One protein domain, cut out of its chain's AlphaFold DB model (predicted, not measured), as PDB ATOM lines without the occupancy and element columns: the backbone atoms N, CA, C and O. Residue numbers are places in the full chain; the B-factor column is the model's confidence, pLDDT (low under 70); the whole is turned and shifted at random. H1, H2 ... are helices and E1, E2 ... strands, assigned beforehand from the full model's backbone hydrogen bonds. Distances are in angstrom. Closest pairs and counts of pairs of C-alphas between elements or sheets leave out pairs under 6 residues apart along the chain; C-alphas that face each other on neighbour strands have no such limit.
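Overview. This is residues 21 to 155 of the 484 residues of an uncharacterized protein of Setosphaeria turcica (strain 28A) (UniProt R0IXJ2). A small three-stranded sheet, E3 E4 E5, is a wall with helices H3 and H4 over one face; the hairpin E1 E2, with H2 packed on E2, makes one end of the long axis, and H5, folding back from H4, lies toward the other. The printed part has 135 residues with five named helices and five named strands, in the order E1 E2 H1 E3 H2 H3 E4 E5 H4 H5; both sheets, E3 - E4 - E5 and E1 - E2, are antiparallel, and the class is mixed, helices and strands. It is compact, with a radius of gyration of the C-alphas of 15.4 A, and elongated, spanning 52 by 34 by 30 A.

Arrangement. Inner strand E4, residues 89 to 94, has edge strands E3, residues 50 to 54, and E5, residues 105 to 108, as antiparallel neighbours; N 53 and O 91 are 2.9 A apart and N 90 and O 107 2.8 A, within hydrogen-bond range. H3, residues 71 to 80, and H4, residues 109 to 122, are on the same face of this sheet, two layers, helices on one face of a sheet. H3 runs across the strands, at 70 degrees to E4 on the local plane, with a height over the sheet of 11.3 A. H4 lies over E5 at a height of 10.7 A. H3 touches residues 109 to 113 of H4, the closest C-alphas being those of Leu 75 and Ala 109, 5.7 A apart. H5, residues 142 to 155, is not on the sheet; it only just touches H4, with 3 pairs of C-alphas within 8 A, the closest being those of Val 119 and Leu 144 at 7.0 A, and the two form a helical hairpin at a steep tilt of 39 degrees, opposite ways. H1, residues 44 to 49, and H2, residues 57 to 65, each only graze the sheet. In the hairpin of E1, residues 24 to 29, and E2, residues 35 to 40, N 39 and O 26 are 2.8 A apart; the closest C-alphas of E2 and H2, those of His 37 and Asp 60, are 6.0 A apart. In H1, H2, H3, H4 and H5 every O i to N i+4 pair is within hydrogen-bond range.

Along the chain. E4 measures 16.2 A from first to last C-alpha, E3 13.7 A and E5 10.1 A. H4 measures 20.0 A, H5 20.1 A, H3 14.4 A, H2 12.3 A and H1 8.6 A. E1 measures 14.9 A from C-alpha 24 at (157.097, 189.267, 215.169), and E2 14.8 A. H5 ends at C-alpha 155, (138.365, 188.724, 238.051).

Size, cuts and confidence. The two C-alphas farthest apart, those of Asp 32 and Ala 142, are 52.3 A apart. The printed part has no cut, and the link from H4 to H5, residues 123 to 141, is long. The mean pLDDT of the printed part is 95.8, and no printed residue is under 70.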
ATOM      1  N   GLN A  21     154.314 198.830 214.839       94.31
ATOM      2  CA  GLN A  21     154.935 197.677 214.197       94.31
ATOM      3  C   GLN A  21     154.707 196.421 215.049       94.31
ATOM      4  O   GLN A  21     154.620 196.499 216.268       94.31
ATOM      5  N   THR A  22     154.569 195.260 214.402       96.62
ATOM      6  CA  THR A  22     154.482 193.973 215.109       96.62
ATOM      7  C   THR A  22     155.848 193.566 215.659       96.62
ATOM      8  O   THR A  22     156.874 193.730 214.992       96.62
ATOM      9  N   ALA A  23     155.853 192.943 216.839       97.38
ATOM     10  CA  ALA A  23     157.067 192.405 217.450       97.38
ATOM     11  C   ALA A  23     157.553 191.107 216.776       97.38
ATOM     12  O   ALA A  23     158.581 190.568 217.176       97.38
ATOM     13  N   TYR A  24     156.815 190.554 215.810       97.75
ATOM     14  CA  TYR A  24     157.097 189.267 215.169       97.75
ATOM     15  C   TYR A  24     157.855 189.473 213.851       97.75
ATOM     16  O   TYR A  24     157.371 190.160 212.955       97.75
ATOM     17  N   CYS A  25     159.040 188.868 213.709       96.81
ATOM     18  CA  CYS A  25     159.926 189.096 212.556       96.81
ATOM     19  C   CYS A  25     160.260 187.840 211.736       96.81
ATOM     20  O   CYS A  25     160.901 187.944 210.689       96.81
ATOM     21  N   GLY A  26     159.835 186.653 212.171       96.00
ATOM     22  CA  GLY A  26     160.120 185.428 211.431       96.00
ATOM     23  C   GLY A  26     159.601 184.162 212.092       96.00
ATOM     24  O   GLY A  26     158.908 184.194 213.108       96.00
ATOM     25  N   ILE A  27     159.965 183.031 211.494       97.94
ATOM     26  CA  ILE A  27     159.522 181.692 211.882       97.94
ATOM     27  C   ILE A  27     160.757 180.818 212.106       97.94
ATOM     28  O   ILE A  27     161.717 180.891 211.336       97.94
ATOM     29  N   VAL A  28     160.741 179.998 213.157       97.38
ATOM     30  CA  VAL A  28     161.772 178.990 213.427       97.38
ATOM     31  C   VAL A  28     161.204 177.605 213.171       97.38
ATOM     32  O   VAL A  28     160.156 177.252 213.718       97.38
ATOM     33  N   TYR A  29     161.942 176.807 212.405       97.81
ATOM     34  CA  TYR A  29     161.671 175.389 212.196       97.81
ATOM     35  C   TYR A  29     162.658 174.536 213.005       97.81
ATOM     36  O   TYR A  29     163.785 174.963 213.291       97.81
ATOM     37  N   ASP A  30     162.221 173.352 213.424       97.00
ATOM     38  CA  ASP A  30     163.088 172.356 214.047       97.00
ATOM     39  C   ASP A  30     163.983 171.648 213.008       97.00
ATOM     40  O   ASP A  30     164.058 172.043 211.843       97.00
ATOM     41  N   GLN A  31     164.733 170.634 213.445       97.19
ATOM     42  CA  GLN A  31     165.639 169.887 212.562       97.19
ATOM     43  C   GLN A  31     164.890 168.999 211.558       97.19
ATOM     44  O   GLN A  31     165.457 168.657 210.523       97.19
ATOM     45  N   ASP A  32     163.631 168.673 211.850       97.62
ATOM     46  CA  ASP A  32     162.758 167.833 211.033       97.62
ATOM     47  C   ASP A  32     161.913 168.674 210.054       97.62
ATOM     48  O   ASP A  32     161.142 168.132 209.265       97.62
ATOM     49  N   GLY A  33     162.058 170.003 210.085       96.81
ATOM     50  CA  GLY A  33     161.303 170.939 209.255       96.81
ATOM     51  C   GLY A  33     159.913 171.280 209.796       96.81
ATOM     52  O   GLY A  33     159.156 171.971 209.115       96.81
ATOM     53  N   ASN A  34     159.562 170.856 211.013       97.25
ATOM     54  CA  ASN A  34     158.299 171.236 211.636       97.25
ATOM     55  C   ASN A  34     158.402 172.628 212.257       97.25
ATOM     56  O   ASN A  34     159.452 173.058 212.740       97.25
ATOM     57  N   PHE A  35     157.277 173.340 212.274       97.62
ATOM     58  CA  PHE A  35     157.184 174.634 212.939       97.62
ATOM     59  C   PHE A  35     157.501 174.500 214.436       97.62
ATOM     60  O   PHE A  35     156.864 173.725 215.155       97.62
ATOM     61  N   HIS A  36     158.461 175.291 214.917       97.12
ATOM     62  CA  HIS A  36     158.846 175.307 216.323       97.12
ATOM     63  C   HIS A  36     158.181 176.470 217.074       97.12
ATOM     64  O   HIS A  36     157.409 176.222 217.998       97.12
ATOM     65  N   HIS A  37     158.475 177.717 216.693       97.88
ATOM     66  CA  HIS A  37     157.890 178.939 217.268       97.88
ATOM     67  C   HIS A  37     158.148 180.151 216.361       97.88
ATOM     68  O   HIS A  37     158.950 180.091 215.423       97.88
ATOM     69  N   PHE A  38     157.515 181.278 216.678       98.12
ATOM     70  CA  PHE A  38     157.791 182.548 216.013       98.12
ATOM     71  C   PHE A  38     158.973 183.305 216.637       98.12
ATOM     72  O   PHE A  38     159.117 183.378 217.860       98.12
ATOM     73  N   VAL A  39     159.790 183.944 215.796       97.56
ATOM     74  CA  VAL A  39     160.856 184.858 216.232       97.56
ATOM     75  C   VAL A  39     160.252 186.218 216.545       97.56
ATOM     76  O   VAL A  39     159.502 186.774 215.740       97.56
ATOM     77  N   ARG A  40     160.625 186.777 217.699       97.31
ATOM     78  CA  ARG A  40     160.224 188.121 218.112       97.31
ATOM     79  C   ARG A  40     161.428 189.041 218.248       97.31
ATOM     80  O   ARG A  40     162.447 188.638 218.804       97.31
ATOM     81  N   GLN A  41     161.268 190.282 217.815       97.44
ATOM     82  CA  GLN A  41     162.211 191.372 218.006       97.44
ATOM     83  C   GLN A  41     161.481 192.525 218.693       97.44
ATOM     84  O   GLN A  41     160.654 193.200 218.091       97.44
ATOM     85  N   ILE A  42     161.775 192.718 219.977       97.38
ATOM     86  CA  ILE A  42     161.196 193.796 220.783       97.38
ATOM     87  C   ILE A  42     162.139 194.994 220.684       97.38
ATOM     88  O   ILE A  42     163.301 194.894 221.075       97.38
ATOM     89  N   ASP A  43     161.639 196.110 220.165       95.88
ATOM     90  CA  ASP A  43     162.370 197.380 220.095       95.88
ATOM     91  C   ASP A  43     161.867 198.400 221.134       95.88
ATOM     92  O   ASP A  43     160.994 198.109 221.956       95.88
ATOM     93  N   SER A  44     162.429 199.613 221.109       95.31
ATOM     94  CA  SER A  44     162.052 200.695 222.023       95.31
ATOM     95  C   SER A  44     160.579 201.092 221.917       95.31
ATOM     96  O   SER A  44     159.968 201.379 222.942       95.31
ATOM     97  N   SER A  45     159.988 201.057 220.720       94.25
ATOM     98  CA  SER A  45     158.584 201.426 220.515       94.25
ATOM     99  C   SER A  45     157.633 200.428 221.179       94.25
ATOM    100  O   SER A  45     156.635 200.826 221.777       94.25
ATOM    101  N   HIS A  46     157.977 199.137 221.165       95.81
ATOM    102  CA  HIS A  46     157.215 198.090 221.846       95.81
ATOM    103  C   HIS A  46     157.344 198.183 223.370       95.81
ATOM    104  O   HIS A  46     156.390 197.898 224.091       95.81
ATOM    105  N   LEU A  47     158.519 198.565 223.878       95.56
ATOM    106  CA  LEU A  47     158.719 198.793 225.313       95.56
ATOM    107  C   LEU A  47     157.950 200.024 225.802       95.56
ATOM    108  O   LEU A  47     157.459 200.027 226.929       95.56
ATOM    109  N   GLU A  48     157.818 201.041 224.954       94.62
ATOM    110  CA  GLU A  48     157.090 202.268 225.261       94.62
ATOM    111  C   GLU A  48     155.570 202.072 225.177       94.62
ATOM    112  O   GLU A  48     154.858 202.352 226.140       94.62
ATOM    113  N   ASN A  49     155.070 201.517 224.072       93.94
ATOM    114  CA  ASN A  49     153.634 201.451 223.771       93.94
ATOM    115  C   ASN A  49     152.978 200.116 224.145       93.94
ATOM    116  O   ASN A  49     151.759 200.034 224.285       93.94
ATOM    117  N   GLY A  50     153.777 199.072 224.344       95.94
ATOM    118  CA  GLY A  50     153.302 197.709 224.533       95.94
ATOM    119  C   GLY A  50     153.237 196.930 223.226       95.94
ATOM    120  O   GLY A  50     153.433 197.466 222.136       95.94
ATOM    121  N   TYR A  51     153.012 195.625 223.340       97.56
ATOM    122  CA  TYR A  51     152.956 194.729 222.191       97.56
ATOM    123  C   TYR A  51     152.119 193.479 222.449       97.56
ATOM    124  O   TYR A  51     151.949 193.033 223.591       97.56
ATOM    125  N   TRP A  52     151.621 192.885 221.367       98.12
ATOM    126  CA  TRP A  52     150.926 191.608 221.422       98.12
ATOM    127  C   TRP A  52     151.900 190.436 221.403       98.12
ATOM    128  O   TRP A  52     152.924 190.450 220.723       98.12
ATOM    129  N   LYS A  53     151.557 189.365 222.117       98.00
ATOM    130  CA  LYS A  53     152.179 188.055 221.923       98.00
ATOM    131  C   LYS A  53     151.176 186.931 222.121       98.00
ATOM    132  O   LYS A  53     150.245 187.057 222.909       98.00
ATOM    133  N   PHE A  54     151.419 185.807 221.469       98.50
ATOM    134  CA  PHE A  54     150.772 184.549 221.819       98.50
ATOM    135  C   PHE A  54     151.170 184.132 223.242       98.50
ATOM    136  O   PHE A  54     152.295 184.385 223.702       98.50
ATOM    137  N   GLN A  55     150.223 183.547 223.973       98.12
ATOM    138  CA  GLN A  55     150.391 183.221 225.388       98.12
ATOM    139  C   GLN A  55     151.369 182.054 225.611       98.12
ATOM    140  O   GLN A  55     152.104 182.065 226.603       98.12
ATOM    141  N   SER A  56     151.410 181.079 224.700       98.06
ATOM    142  CA  SER A  56     152.257 179.885 224.771       98.06
ATOM    143  C   SER A  56     152.802 179.463 223.398       98.06
ATOM    144  O   SER A  56     152.336 179.931 222.365       98.06
ATOM    145  N   VAL A  57     153.771 178.540 223.380       97.44
ATOM    146  CA  VAL A  57     154.271 177.930 222.129       97.44
ATOM    147  C   VAL A  57     153.188 177.081 221.447       97.44
ATOM    148  O   VAL A  57     153.167 176.956 220.225       97.44
ATOM    149  N   ASP A  58     152.243 176.529 222.208       98.31
ATOM    150  CA  ASP A  58     151.110 175.816 221.617       98.31
ATOM    151  C   ASP A  58     150.131 176.780 220.931       98.31
ATOM    152  O   ASP A  58     149.556 176.429 219.902       98.31
ATOM    153  N   ASP A  59     149.974 178.006 221.450       98.50
ATOM    154  CA  ASP A  59     149.236 179.075 220.762       98.50
ATOM    155  C   ASP A  59     149.953 179.502 219.474       98.50
ATOM    156  O   ASP A  59     149.284 179.675 218.458       98.50
ATOM    157  N   ASP A  60     151.293 179.592 219.481       98.38
ATOM    158  CA  ASP A  60     152.082 179.836 218.261       98.38
ATOM    159  C   ASP A  60     151.771 178.764 217.197       98.38
ATOM    160  O   ASP A  60     151.498 179.087 216.043       98.38
ATOM    161  N   ARG A  61     151.772 177.480 217.586       98.31
ATOM    162  CA  ARG A  61     151.486 176.346 216.686       98.31
ATOM    163  C   ARG A  61     150.064 176.382 216.140       98.31
ATOM    164  O   ARG A  61     149.875 176.180 214.942       98.31
ATOM    165  N   ARG A  62     149.070 176.647 216.996       98.38
ATOM    166  CA  ARG A  62     147.666 176.775 216.576       98.38
ATOM    167  C   ARG A  62     147.487 177.939 215.607       98.38
ATOM    168  O   ARG A  62     146.891 177.748 214.549       98.38
ATOM    169  N   ALA A  63     148.066 179.099 215.906       98.25
ATOM    170  CA  ALA A  63     148.039 180.255 215.016       98.25
ATOM    171  C   ALA A  63     148.697 179.944 213.664       98.25
ATOM    172  O   ALA A  63     148.080 180.168 212.622       98.25
ATOM    173  N   PHE A  64     149.887 179.335 213.675       98.31
ATOM    174  CA  PHE A  64     150.590 178.928 212.459       98.31
ATOM    175  C   PHE A  64     149.778 177.928 211.624       98.31
ATOM    176  O   PHE A  64     149.683 178.086 210.410       98.31
ATOM    177  N   SER A  65     149.130 176.946 212.262       97.75
ATOM    178  CA  SER A  65     148.278 175.962 211.575       97.75
ATOM    179  C   SER A  65     147.061 176.580 210.879       97.75
ATOM    180  O   SER A  65     146.562 176.014 209.912       97.75
ATOM    181  N   ARG A  66     146.621 177.763 211.332       97.88
ATOM    182  CA  ARG A  66     145.561 178.565 210.703       97.88
ATOM    183  C   ARG A  66     146.095 179.618 209.721       97.88
ATOM    184  O   ARG A  66     145.328 180.425 209.213       97.88
ATOM    185  N   GLY A  67     147.402 179.637 209.459       97.62
ATOM    186  CA  GLY A  67     148.036 180.585 208.538       97.62
ATOM    187  C   GLY A  67     148.329 181.965 209.133       97.62
ATOM    188  O   GLY A  67     148.712 182.872 208.395       97.62
ATOM    189  N   PHE A  68     148.195 182.149 210.449       98.25
ATOM    190  CA  PHE A  68     148.557 183.404 211.108       98.25
ATOM    191  C   PHE A  68     150.015 183.390 211.547       98.25
ATOM    192  O   PHE A  68     150.464 182.468 212.225       98.25
ATOM    193  N   THR A  69     150.747 184.453 211.216       98.00
ATOM    194  CA  THR A  69     152.150 184.624 211.624       98.00
ATOM    195  C   THR A  69     152.333 185.609 212.774       98.00
ATOM    196  O   THR A  69     153.410 185.654 213.366       98.00
ATOM    197  N   THR A  70     151.312 186.413 213.093       98.31
ATOM    198  CA  THR A  70     151.357 187.389 214.188       98.31
ATOM    199  C   THR A  70     150.008 187.482 214.918       98.31
ATOM    200  O   THR A  70     148.961 187.230 214.308       98.31
ATOM    201  N   PRO A  71     149.993 187.857 216.212       98.25
ATOM    202  CA  PRO A  71     148.756 188.084 216.960       98.25
ATOM    203  C   PRO A  71     147.879 189.194 216.370       98.25
ATOM    204  O   PRO A  71     146.656 189.114 216.427       98.25
ATOM    205  N   GLU A  72     148.492 190.232 215.799       98.00
ATOM    206  CA  GLU A  72     147.784 191.356 215.187       98.00
ATOM    207  C   GLU A  72     146.979 190.907 213.972       98.00
ATOM    208  O   GLU A  72     145.827 191.301 213.824       98.00
ATOM    209  N   ALA A  73     147.567 190.058 213.121       97.50
ATOM    210  CA  ALA A  73     146.869 189.492 211.971       97.50
ATOM    211  C   ALA A  73     145.655 188.664 212.413       97.50
ATOM    212  O   ALA A  73     144.590 188.769 211.808       97.50
ATOM    213  N   LEU A  74     145.799 187.905 213.503       97.81
ATOM    214  CA  LEU A  74     144.707 187.137 214.094       97.81
ATOM    215  C   LEU A  74     143.607 188.052 214.656       97.81
ATOM    216  O   LEU A  74     142.434 187.803 214.407       97.81
ATOM    217  N   LEU A  75     143.955 189.135 215.358       97.69
ATOM    218  CA  LEU A  75     142.982 190.121 215.850       97.69
ATOM    219  C   LEU A  75     142.241 190.827 214.707       97.69
ATOM    220  O   LEU A  75     141.034 191.019 214.790       97.69
ATOM    221  N   VAL A  76     142.946 191.194 213.634       96.62
ATOM    222  CA  VAL A  76     142.336 191.801 212.439       96.62
ATOM    223  C   VAL A  76     141.401 190.817 211.736       96.62
ATOM    224  O   VAL A  76     140.353 191.234 211.250       96.62
ATOM    225  N   ALA A  77     141.753 189.531 211.673       96.62
ATOM    226  CA  ALA A  77     140.867 188.502 211.136       96.62
ATOM    227  C   ALA A  77     139.624 188.329 212.019       96.62
ATOM    228  O   ALA A  77     138.514 188.448 211.514       96.62
ATOM    229  N   ALA A  78     139.808 188.183 213.334       96.19
ATOM    230  CA  ALA A  78     138.728 188.075 214.316       96.19
ATOM    231  C   ALA A  78     137.761 189.271 214.307       96.19
ATOM    232  O   ALA A  78     136.591 189.112 214.625       96.19
ATOM    233  N   ASP A  79     138.235 190.463 213.945       95.56
ATOM    234  CA  ASP A  79     137.395 191.657 213.811       95.56
ATOM    235  C   ASP A  79     136.579 191.691 212.508       95.56
ATOM    236  O   ASP A  79     135.544 192.349 212.414       95.56
ATOM    237  N   ARG A  80     137.067 191.015 211.463       94.69
ATOM    238  CA  ARG A  80     136.475 191.034 210.116       94.69
ATOM    239  C   ARG A  80     135.572 189.845 209.830       94.69
ATOM    240  O   ARG A  80     134.763 189.929 208.912       94.69
ATOM    241  N   THR A  81     135.760 188.748 210.547       94.06
ATOM    242  CA  THR A  81     135.066 187.480 210.323       94.06
ATOM    243  C   THR A  81     134.316 187.066 211.577       94.06
ATOM    244  O   THR A  81     134.821 187.273 212.674       94.06
ATOM    245  N   ASP A  82     133.204 186.354 211.420       93.31
ATOM    246  CA  ASP A  82     132.502 185.720 212.545       93.31
ATOM    247  C   ASP A  82     133.196 184.435 213.049       93.31
ATOM    248  O   ASP A  82     132.688 183.745 213.941       93.31
ATOM    249  N   GLU A  83     134.362 184.082 212.490       95.50
ATOM    250  CA  GLU A  83     135.148 182.942 212.948       95.50
ATOM    251  C   GLU A  83     135.679 183.186 214.366       95.50
ATOM    252  O   GLU A  83     136.295 184.207 214.683       95.50
ATOM    253  N   LYS A  84     135.460 182.201 215.238       92.94
ATOM    254  CA  LYS A  84     135.954 182.236 216.610       92.94
ATOM    255  C   LYS A  84     137.341 181.612 216.690       92.94
ATOM    256  O   LYS A  84     137.536 180.440 216.365       92.94
ATOM    257  N   PHE A  85     138.283 182.385 217.220       96.94
ATOM    258  CA  PHE A  85     139.657 181.963 217.520       96.94
ATOM    259  C   PHE A  85     139.844 181.720 219.026       96.94
ATOM    260  O   PHE A  85     140.854 182.101 219.614       96.94
ATOM    261  N   ASP A  86     138.827 181.147 219.678       96.75
ATOM    262  CA  ASP A  86     138.784 180.997 221.141       96.75
ATOM    263  C   ASP A  86     139.772 179.941 221.675       96.75
ATOM    264  O   ASP A  86     140.058 179.896 222.871       96.75
ATOM    265  N   ASP A  87     140.329 179.105 220.799       97.94
ATOM    266  CA  ASP A  87     141.396 178.148 221.096       97.94
ATOM    267  C   ASP A  87     142.793 178.791 221.140       97.94
ATOM    268  O   ASP A  87     143.742 178.153 221.600       97.94
ATOM    269  N   ILE A  88     142.945 180.037 220.680       98.50
ATOM    270  CA  ILE A  88     144.222 180.759 220.672       98.50
ATOM    271  C   ILE A  88     144.167 181.879 221.711       98.50
ATOM    272  O   ILE A  88     143.407 182.842 221.600       98.50
ATOM    273  N   THR A  89     145.012 181.765 222.734       98.50
ATOM    274  CA  THR A  89     145.123 182.769 223.793       98.50
ATOM    275  C   THR A  89     146.221 183.775 223.464       98.50
ATOM    276  O   THR A  89     147.369 183.426 223.166       98.50
ATOM    277  N   LEU A  90     145.876 185.052 223.565       98.44
ATOM    278  CA  LEU A  90     146.775 186.178 223.391       98.44
ATOM    279  C   LEU A  90     147.128 186.792 224.746       98.44
ATOM    280  O   LEU A  90     146.429 186.636 225.751       98.44
ATOM    281  N   ARG A  91     148.246 187.510 224.765       97.88
ATOM    282  CA  ARG A  91     148.658 188.361 225.871       97.88
ATOM    283  C   ARG A  91     149.048 189.736 225.347       97.88
ATOM    284  O   ARG A  91     149.974 189.854 224.545       97.88
ATOM    285  N   TRP A  92     148.420 190.770 225.894       97.81
ATOM    286  CA  TRP A  92     148.898 192.144 225.772       97.81
ATOM    287  C   TRP A  92     149.988 192.400 226.812       97.81
ATOM    288  O   TRP A  92     149.753 192.300 228.025       97.81
ATOM    289  N   VAL A  93     151.195 192.709 226.348       96.88
ATOM    290  CA  VAL A  93     152.301 193.152 227.196       96.88
ATOM    291  C   VAL A  93     152.298 194.670 227.195       96.88
ATOM    292  O   VAL A  93     152.536 195.286 226.165       96.88
ATOM    293  N   ARG A  94     152.021 195.269 228.353       95.56
ATOM    294  CA  ARG A  94     151.983 196.726 228.488       95.56
ATOM    295  C   ARG A  94     153.344 197.358 228.199       95.56
ATOM    296  O   ARG A  94     154.377 196.793 228.568       95.56
ATOM    297  N   GLY A  95     153.307 198.550 227.622       95.44
ATOM    298  CA  GLY A  95     154.460 199.436 227.562       95.44
ATOM    299  C   GLY A  95     154.563 200.333 228.794       95.44
ATOM    300  O   GLY A  95     153.701 200.312 229.680       95.44
ATOM    301  N   THR A  96     155.625 201.128 228.863       95.94
ATOM    302  CA  THR A  96     155.834 202.118 229.930       95.94
ATOM    303  C   THR A  96     154.877 203.304 229.853       95.94
ATOM    304  O   THR A  96     154.640 203.938 230.878       95.94
ATOM    305  N   SER A  97     154.313 203.589 228.678       93.94
ATOM    306  CA  SER A  97     153.406 204.719 228.452       93.94
ATOM    307  C   SER A  97     151.979 204.476 228.931       93.94
ATOM    308  O   SER A  97     151.213 205.429 229.008       93.94
ATOM    309  N   ASP A  98     151.612 203.237 229.275       93.69
ATOM    310  CA  ASP A  98     150.301 202.922 229.849       93.69
ATOM    311  C   ASP A  98     150.365 202.915 231.388       93.69
ATOM    312  O   ASP A  98     150.868 201.950 231.981       93.69
ATOM    313  N   PRO A  99     149.861 203.971 232.059       93.00
ATOM    314  CA  PRO A  99     149.865 204.053 233.514       93.00
ATOM    315  C   PRO A  99     148.733 203.251 234.170       93.00
ATOM    316  O   PRO A  99     148.740 203.094 235.390       93.00
ATOM    317  N   ASN A 100     147.736 202.788 233.408       91.75
ATOM    318  CA  ASN A 100     146.518 202.201 233.972       91.75
ATOM    319  C   ASN A 100     146.607 200.681 234.089       91.75
ATOM    320  O   ASN A 100     145.989 200.082 234.972       91.75
ATOM    321  N   LEU A 101     147.367 200.039 233.205       88.31
ATOM    322  CA  LEU A 101     147.572 198.600 233.252       88.31
ATOM    323  C   LEU A 101     148.751 198.256 234.163       88.31
ATOM    324  O   LEU A 101     149.901 198.532 233.856       88.31
ATOM    325  N   ASN A 102     148.477 197.560 235.265       88.38
ATOM    326  CA  ASN A 102     149.524 197.033 236.154       88.38
ATOM    327  C   ASN A 102     149.861 195.563 235.867       88.38
ATOM    328  O   ASN A 102     150.859 195.035 236.362       88.38
ATOM    329  N   LYS A 103     149.025 194.885 235.076       89.06
ATOM    330  CA  LYS A 103     149.122 193.458 234.761       89.06
ATOM    331  C   LYS A 103     149.005 193.257 233.256       89.06
ATOM    332  O   LYS A 103     148.398 194.063 232.557       89.06
ATOM    333  N   ALA A 104     149.606 192.176 232.769       91.62
ATOM    334  CA  ALA A 104     149.392 191.751 231.395       91.62
ATOM    335  C   ALA A 104     147.951 191.251 231.242       91.62
ATOM    336  O   ALA A 104     147.492 190.453 232.064       91.62
ATOM    337  N   LEU A 105     147.265 191.704 230.196       95.69
ATOM    338  CA  LEU A 105     145.929 191.220 229.862       95.69
ATOM    339  C   LEU A 105     146.080 189.917 229.086       95.69
ATOM    340  O   LEU A 105     146.856 189.867 228.134       95.69
ATOM    341  N   ILE A 106     145.368 188.878 229.508       97.00
ATOM    342  CA  ILE A 106     145.395 187.552 228.891       97.00
ATOM    343  C   ILE A 106     143.958 187.187 228.542       97.00
ATOM    344  O   ILE A 106     143.081 187.306 229.399       97.00
ATOM    345  N   GLY A 107     143.732 186.737 227.315       97.31
ATOM    346  CA  GLY A 107     142.417 186.331 226.841       97.31
ATOM    347  C   GLY A 107     142.450 185.842 225.400       97.31
ATOM    348  O   GLY A 107     143.485 185.867 224.736       97.31
ATOM    349  N   THR A 108     141.309 185.381 224.909       98.19
ATOM    350  CA  THR A 108     141.124 185.053 223.490       98.19
ATOM    351  C   THR A 108     141.024 186.330 222.651       98.19
ATOM    352  O   THR A 108     140.822 187.429 223.178       98.19
ATOM    353  N   ALA A 109     141.133 186.210 221.326       97.50
ATOM    354  CA  ALA A 109     140.965 187.352 220.425       97.50
ATOM    355  C   ALA A 109     139.602 188.045 220.595       97.50
ATOM    356  O   ALA A 109     139.542 189.269 220.701       97.50
ATOM    357  N   SER A 110     138.529 187.258 220.716       97.06
ATOM    358  CA  SER A 110     137.165 187.743 220.950       97.06
ATOM    359  C   SER A 110     137.051 188.528 222.265       97.06
ATOM    360  O   SER A 110     136.533 189.643 222.281       97.06
ATOM    361  N   GLN A 111     137.621 188.010 223.360       97.06
ATOM    362  CA  GLN A 111     137.650 188.687 224.664       97.06
ATOM    363  C   GLN A 111     138.440 190.001 224.626       97.06
ATOM    364  O   GLN A 111     138.037 191.001 225.237       97.06
ATOM    365  N   HIS A 112     139.570 190.015 223.915       97.56
ATOM    366  CA  HIS A 112     140.381 191.214 223.737       97.56
ATOM    367  C   HIS A 112     139.636 192.281 222.926       97.56
ATOM    368  O   HIS A 112     139.574 193.425 223.379       97.56
ATOM    369  N   LEU A 113     139.025 191.916 221.794       96.94
ATOM    370  CA  LEU A 113     138.215 192.820 220.966       96.94
ATOM    371  C   LEU A 113     137.022 193.381 221.739       96.94
ATOM    372  O   LEU A 113     136.846 194.596 221.783       96.94
ATOM    373  N   GLN A 114     136.272 192.532 222.447       96.75
ATOM    374  CA  GLN A 114     135.177 192.976 223.312       96.75
ATOM    375  C   GLN A 114     135.658 194.008 224.341       96.75
ATOM    376  O   GLN A 114     135.070 195.078 224.483       96.75
ATOM    377  N   THR A 115     136.772 193.726 225.020       96.81
ATOM    378  CA  THR A 115     137.345 194.655 226.002       96.81
ATOM    379  C   THR A 115     137.804 195.962 225.349       96.81
ATOM    380  O   THR A 115     137.627 197.031 225.927       96.81
ATOM    381  N   MET A 116     138.379 195.909 224.144       97.00
ATOM    382  CA  MET A 116     138.749 197.110 223.392       97.00
ATOM    383  C   MET A 116     137.516 197.952 223.043       97.00
ATOM    384  O   MET A 116     137.562 199.170 223.210       97.00
ATOM    385  N   TYR A 117     136.408 197.335 222.633       97.19
ATOM    386  CA  TYR A 117     135.157 198.043 222.358       97.19
ATOM    387  C   TYR A 117     134.565 198.704 223.603       97.19
ATOM    388  O   TYR A 117     134.214 199.883 223.554       97.19
ATOM    389  N   GLU A 118     134.540 198.001 224.736       97.25
ATOM    390  CA  GLU A 118     134.113 198.555 226.027       97.25
ATOM    391  C   GLU A 118     134.945 199.787 226.416       97.25
ATOM    392  O   GLU A 118     134.396 200.844 226.734       97.25
ATOM    393  N   VAL A 119     136.276 199.683 226.333       97.00
ATOM    394  CA  VAL A 119     137.194 200.783 226.667       97.00
ATOM    395  C   VAL A 119     137.020 201.965 225.715       97.00
ATOM    396  O   VAL A 119     136.965 203.115 226.149       97.00
ATOM    397  N   ARG A 120     136.905 201.716 224.409       97.00
ATOM    398  CA  ARG A 120     136.679 202.786 223.430       97.00
ATOM    399  C   ARG A 120     135.340 203.477 223.675       97.00
ATOM    400  O   ARG A 120     135.270 204.697 223.556       97.00
ATOM    401  N   HIS A 121     134.305 202.727 224.056       96.94
ATOM    402  CA  HIS A 121     132.984 203.275 224.342       96.94
ATOM    403  C   HIS A 121     133.037 204.185 225.570       96.94
ATOM    404  O   HIS A 121     132.591 205.332 225.507       96.94
ATOM    405  N   LEU A 122     133.688 203.722 226.641       97.25
ATOM    406  CA  LEU A 122     133.936 204.495 227.859       97.25
ATOM    407  C   LEU A 122     134.646 205.826 227.568       97.25
ATOM    408  O   LEU A 122     134.289 206.861 228.130       97.25
ATOM    409  N   LEU A 123     135.630 205.806 226.671       96.56
ATOM    410  CA  LEU A 123     136.421 206.977 226.288       96.56
ATOM    411  C   LEU A 123     135.769 207.844 225.202       96.56
ATOM    412  O   LEU A 123     136.354 208.849 224.806       96.56
ATOM    413  N   SER A 124     134.578 207.479 224.722       96.38
ATOM    414  CA  SER A 124     133.910 208.151 223.599       96.38
ATOM    415  C   SER A 124     134.765 208.186 222.318       96.38
ATOM    416  O   SER A 124     134.685 209.124 221.527       96.38
ATOM    417  N   LEU A 125     135.584 207.152 222.106       95.00
ATOM    418  CA  LEU A 125     136.363 206.955 220.885       95.00
ATOM    419  C   LEU A 125     135.505 206.283 219.796       95.00
ATOM    420  O   LEU A 125     134.553 205.569 220.116       95.00
ATOM    421  N   PRO A 126     135.837 206.454 218.502       94.19
ATOM    422  CA  PRO A 126     135.133 205.770 217.417       94.19
ATOM    423  C   PRO A 126     135.148 204.246 217.598       94.19
ATOM    424  O   PRO A 126     136.194 203.682 217.900       94.19
ATOM    425  N   MET A 127     134.029 203.551 217.379       91.50
ATOM    426  CA  MET A 127     133.986 202.086 217.544       91.50
ATOM    427  C   MET A 127     134.768 201.338 216.468       91.50
ATOM    428  O   MET A 127     135.306 200.285 216.753       91.50
ATOM    429  N   SER A 128     134.900 201.883 215.260       89.31
ATOM    430  CA  SER A 128     135.591 201.186 214.173       89.31
ATOM    431  C   SER A 128     137.091 201.001 214.447       89.31
ATOM    432  O   SER A 128     137.795 201.970 214.749       89.31
ATOM    433  N   LEU A 129     137.569 199.764 214.281       89.62
ATOM    434  CA  LEU A 129     138.988 199.391 214.192       89.62
ATOM    435  C   LEU A 129     139.421 199.132 212.737       89.62
ATOM    436  O   LEU A 129     140.564 198.754 212.476       89.62
ATOM    437  N   ARG A 130     138.525 199.345 211.761       87.69
ATOM    438  CA  ARG A 130     138.785 198.996 210.359       87.69
ATOM    439  C   ARG A 130     140.005 199.736 209.818       87.69
ATOM    440  O   ARG A 130     140.110 200.957 209.898       87.69
ATOM    441  N   GLY A 131     140.904 198.964 209.210       86.25
ATOM    442  CA  GLY A 131     142.141 199.474 208.616       86.25
ATOM    443  C   GLY A 131     143.245 199.786 209.628       86.25
ATOM    444  O   GLY A 131     144.292 200.278 209.223       86.25
ATOM    445  N   GLN A 132     143.039 199.493 210.914       91.25
ATOM    446  CA  GLN A 132     144.032 199.679 211.968       91.25
ATOM    447  C   GLN A 132     144.291 198.358 212.690       91.25
ATOM    448  O   GLN A 132     143.449 197.462 212.707       91.25
ATOM    449  N   ILE A 133     145.477 198.237 213.281       93.94
ATOM    450  CA  ILE A 133     145.785 197.128 214.183       93.94
ATOM    451  C   ILE A 133     145.031 197.386 215.495       93.94
ATOM    452  O   ILE A 133     145.174 198.476 216.056       93.94
ATOM    453  N   PRO A 134     144.230 196.430 216.000       95.31
ATOM    454  CA  PRO A 134     143.571 196.571 217.293       95.31
ATOM    455  C   PRO A 134     144.595 196.751 218.422       95.31
ATOM    456  O   PRO A 134     145.412 195.866 218.684       95.31
ATOM    457  N   LEU A 135     144.556 197.905 219.093       95.75
ATOM    458  CA  LEU A 135     145.414 198.249 220.229       95.75
ATOM    459  C   LEU A 135     144.564 198.808 221.372       95.75
ATOM    460  O   LEU A 135     143.556 199.485 221.144       95.75
ATOM    461  N   TYR A 136     144.999 198.565 222.609       95.88
ATOM    462  CA  TYR A 136     144.386 199.198 223.772       95.88
ATOM    463  C   TYR A 136     144.665 200.706 223.774       95.88
ATOM    464  O   TYR A 136     145.821 201.105 223.622       95.88
ATOM    465  N   PRO A 137     143.641 201.563 223.958       94.94
ATOM    466  CA  PRO A 137     143.855 202.997 224.086       94.94
ATOM    467  C   PRO A 137     144.749 203.326 225.283       94.94
ATOM    468  O   PRO A 137     144.417 202.999 226.422       94.94
ATOM    469  N   VAL A 138     145.854 204.020 225.020       93.50
ATOM    470  CA  VAL A 138     146.761 204.536 226.048       93.50
ATOM    471  C   VAL A 138     146.342 205.967 226.375       93.50
ATOM    472  O   VAL A 138     146.428 206.859 225.533       93.50
ATOM    473  N   THR A 139     145.825 206.193 227.581       94.00
ATOM    474  CA  THR A 139     145.353 207.512 228.033       94.00
ATOM    475  C   THR A 139     145.552 207.676 229.536       94.00
ATOM    476  O   THR A 139     145.597 206.696 230.268       94.00
ATOM    477  N   VAL A 140     145.641 208.914 230.016       95.19
ATOM    478  CA  VAL A 140     145.680 209.250 231.452       95.19
ATOM    479  C   VAL A 140     144.280 209.475 232.048       95.19
ATOM    480  O   VAL A 140     144.157 209.954 233.174       95.19
ATOM    481  N   ASP A 141     143.216 209.170 231.296       96.56
ATOM    482  CA  ASP A 141     141.828 209.349 231.735       96.56
ATOM    483  C   ASP A 141     141.521 208.502 232.985       96.56
ATOM    484  O   ASP A 141     141.632 207.272 232.979       96.56
ATOM    485  N   ALA A 142     141.082 209.168 234.057       96.19
ATOM    486  CA  ALA A 142     140.738 208.534 235.326       96.19
ATOM    487  C   ALA A 142     139.627 207.477 235.188       96.19
ATOM    488  O   ALA A 142     139.610 206.508 235.948       96.19
ATOM    489  N   ARG A 143     138.729 207.613 234.201       97.44
ATOM    490  CA  ARG A 143     137.678 206.622 233.922       97.44
ATOM    491  C   ARG A 143     138.267 205.290 233.479       97.44
ATOM    492  O   ARG A 143     137.783 204.248 233.909       97.44
ATOM    493  N   LEU A 144     139.317 205.314 232.654       96.25
ATOM    494  CA  LEU A 144     139.983 204.092 232.204       96.25
ATOM    495  C   LEU A 144     140.682 203.388 233.367       96.25
ATOM    496  O   LEU A 144     140.595 202.168 233.492       96.25
ATOM    497  N   LYS A 145     141.334 204.158 234.243       95.75
ATOM    498  CA  LYS A 145     141.925 203.628 235.472       95.75
ATOM    499  C   LYS A 145     140.878 202.919 236.336       95.75
ATOM    500  O   LYS A 145     141.079 201.758 236.681       95.75
ATOM    501  N   GLN A 146     139.752 203.582 236.612       96.38
ATOM    502  CA  GLN A 146     138.655 203.005 237.397       96.38
ATOM    503  C   GLN A 146     138.102 201.728 236.748       96.38
ATOM    504  O   GLN A 146     137.942 200.717 237.422       96.38
ATOM    505  N   TYR A 147     137.884 201.742 235.429       96.50
ATOM    506  CA  TYR A 147     137.417 200.569 234.685       96.50
ATOM    507  C   TYR A 147     138.337 199.359 234.873       96.50
ATOM    508  O   TYR A 147     137.860 198.248 235.113       96.50
ATOM    509  N   TRP A 148     139.658 199.552 234.795       95.62
ATOM    510  CA  TRP A 148     140.603 198.460 235.013       95.62
ATOM    511  C   TRP A 148     140.622 197.989 236.465       95.62
ATOM    512  O   TRP A 148     140.642 196.781 236.695       95.62
ATOM    513  N   GLU A 149     140.585 198.901 237.439       94.06
ATOM    514  CA  GLU A 149     140.482 198.552 238.862       94.06
ATOM    515  C   GLU A 149     139.237 197.690 239.129       94.06
ATOM    516  O   GLU A 149     139.353 196.606 239.707       94.06
ATOM    517  N   ASP A 150     138.077 198.091 238.608       94.69
ATOM    518  CA  ASP A 150     136.820 197.349 238.732       94.69
ATOM    519  C   ASP A 150     136.901 195.976 238.044       94.69
ATOM    520  O   ASP A 150     136.571 194.947 238.644       94.69
ATOM    521  N   LYS A 151     137.411 195.925 236.806       93.56
ATOM    522  CA  LYS A 151     137.545 194.683 236.028       93.56
ATOM    523  C   LYS A 151     138.487 193.680 236.701       93.56
ATOM    524  O   LYS A 151     138.177 192.487 236.749       93.56
ATOM    525  N   TYR A 152     139.600 194.136 237.278       89.75
ATOM    526  CA  TYR A 152     140.524 193.265 238.011       89.75
ATOM    527  C   TYR A 152     139.962 192.787 239.353       89.75
ATOM    528  O   TYR A 152     140.177 191.624 239.709       89.75
ATOM    529  N   ASN A 153     139.226 193.633 240.078       90.44
ATOM    530  CA  ASN A 153     138.569 193.252 241.332       90.44
ATOM    531  C   ASN A 153     137.525 192.144 241.107       90.44
ATOM    532  O   ASN A 153     137.447 191.178 241.876       90.44
ATOM    533  N   LEU A 154     136.776 192.229 240.005       86.94
ATOM    534  CA  LEU A 154     135.834 191.188 239.592       86.94
ATOM    535  C   LEU A 154     136.551 189.874 239.248       86.94
ATOM    536  O   LEU A 154     136.167 188.813 239.742       86.94
ATOM    537  N   GLN A 155     137.631 189.927 238.463       84.25
ATOM    538  CA  GLN A 155     138.365 188.724 238.051       84.25
ATOM    539  C   GLN A 155     139.001 187.975 239.238       84.25
ATOM    540  O   GLN A 155     139.017 186.739 239.272       84.25
TER     541      GLN A 155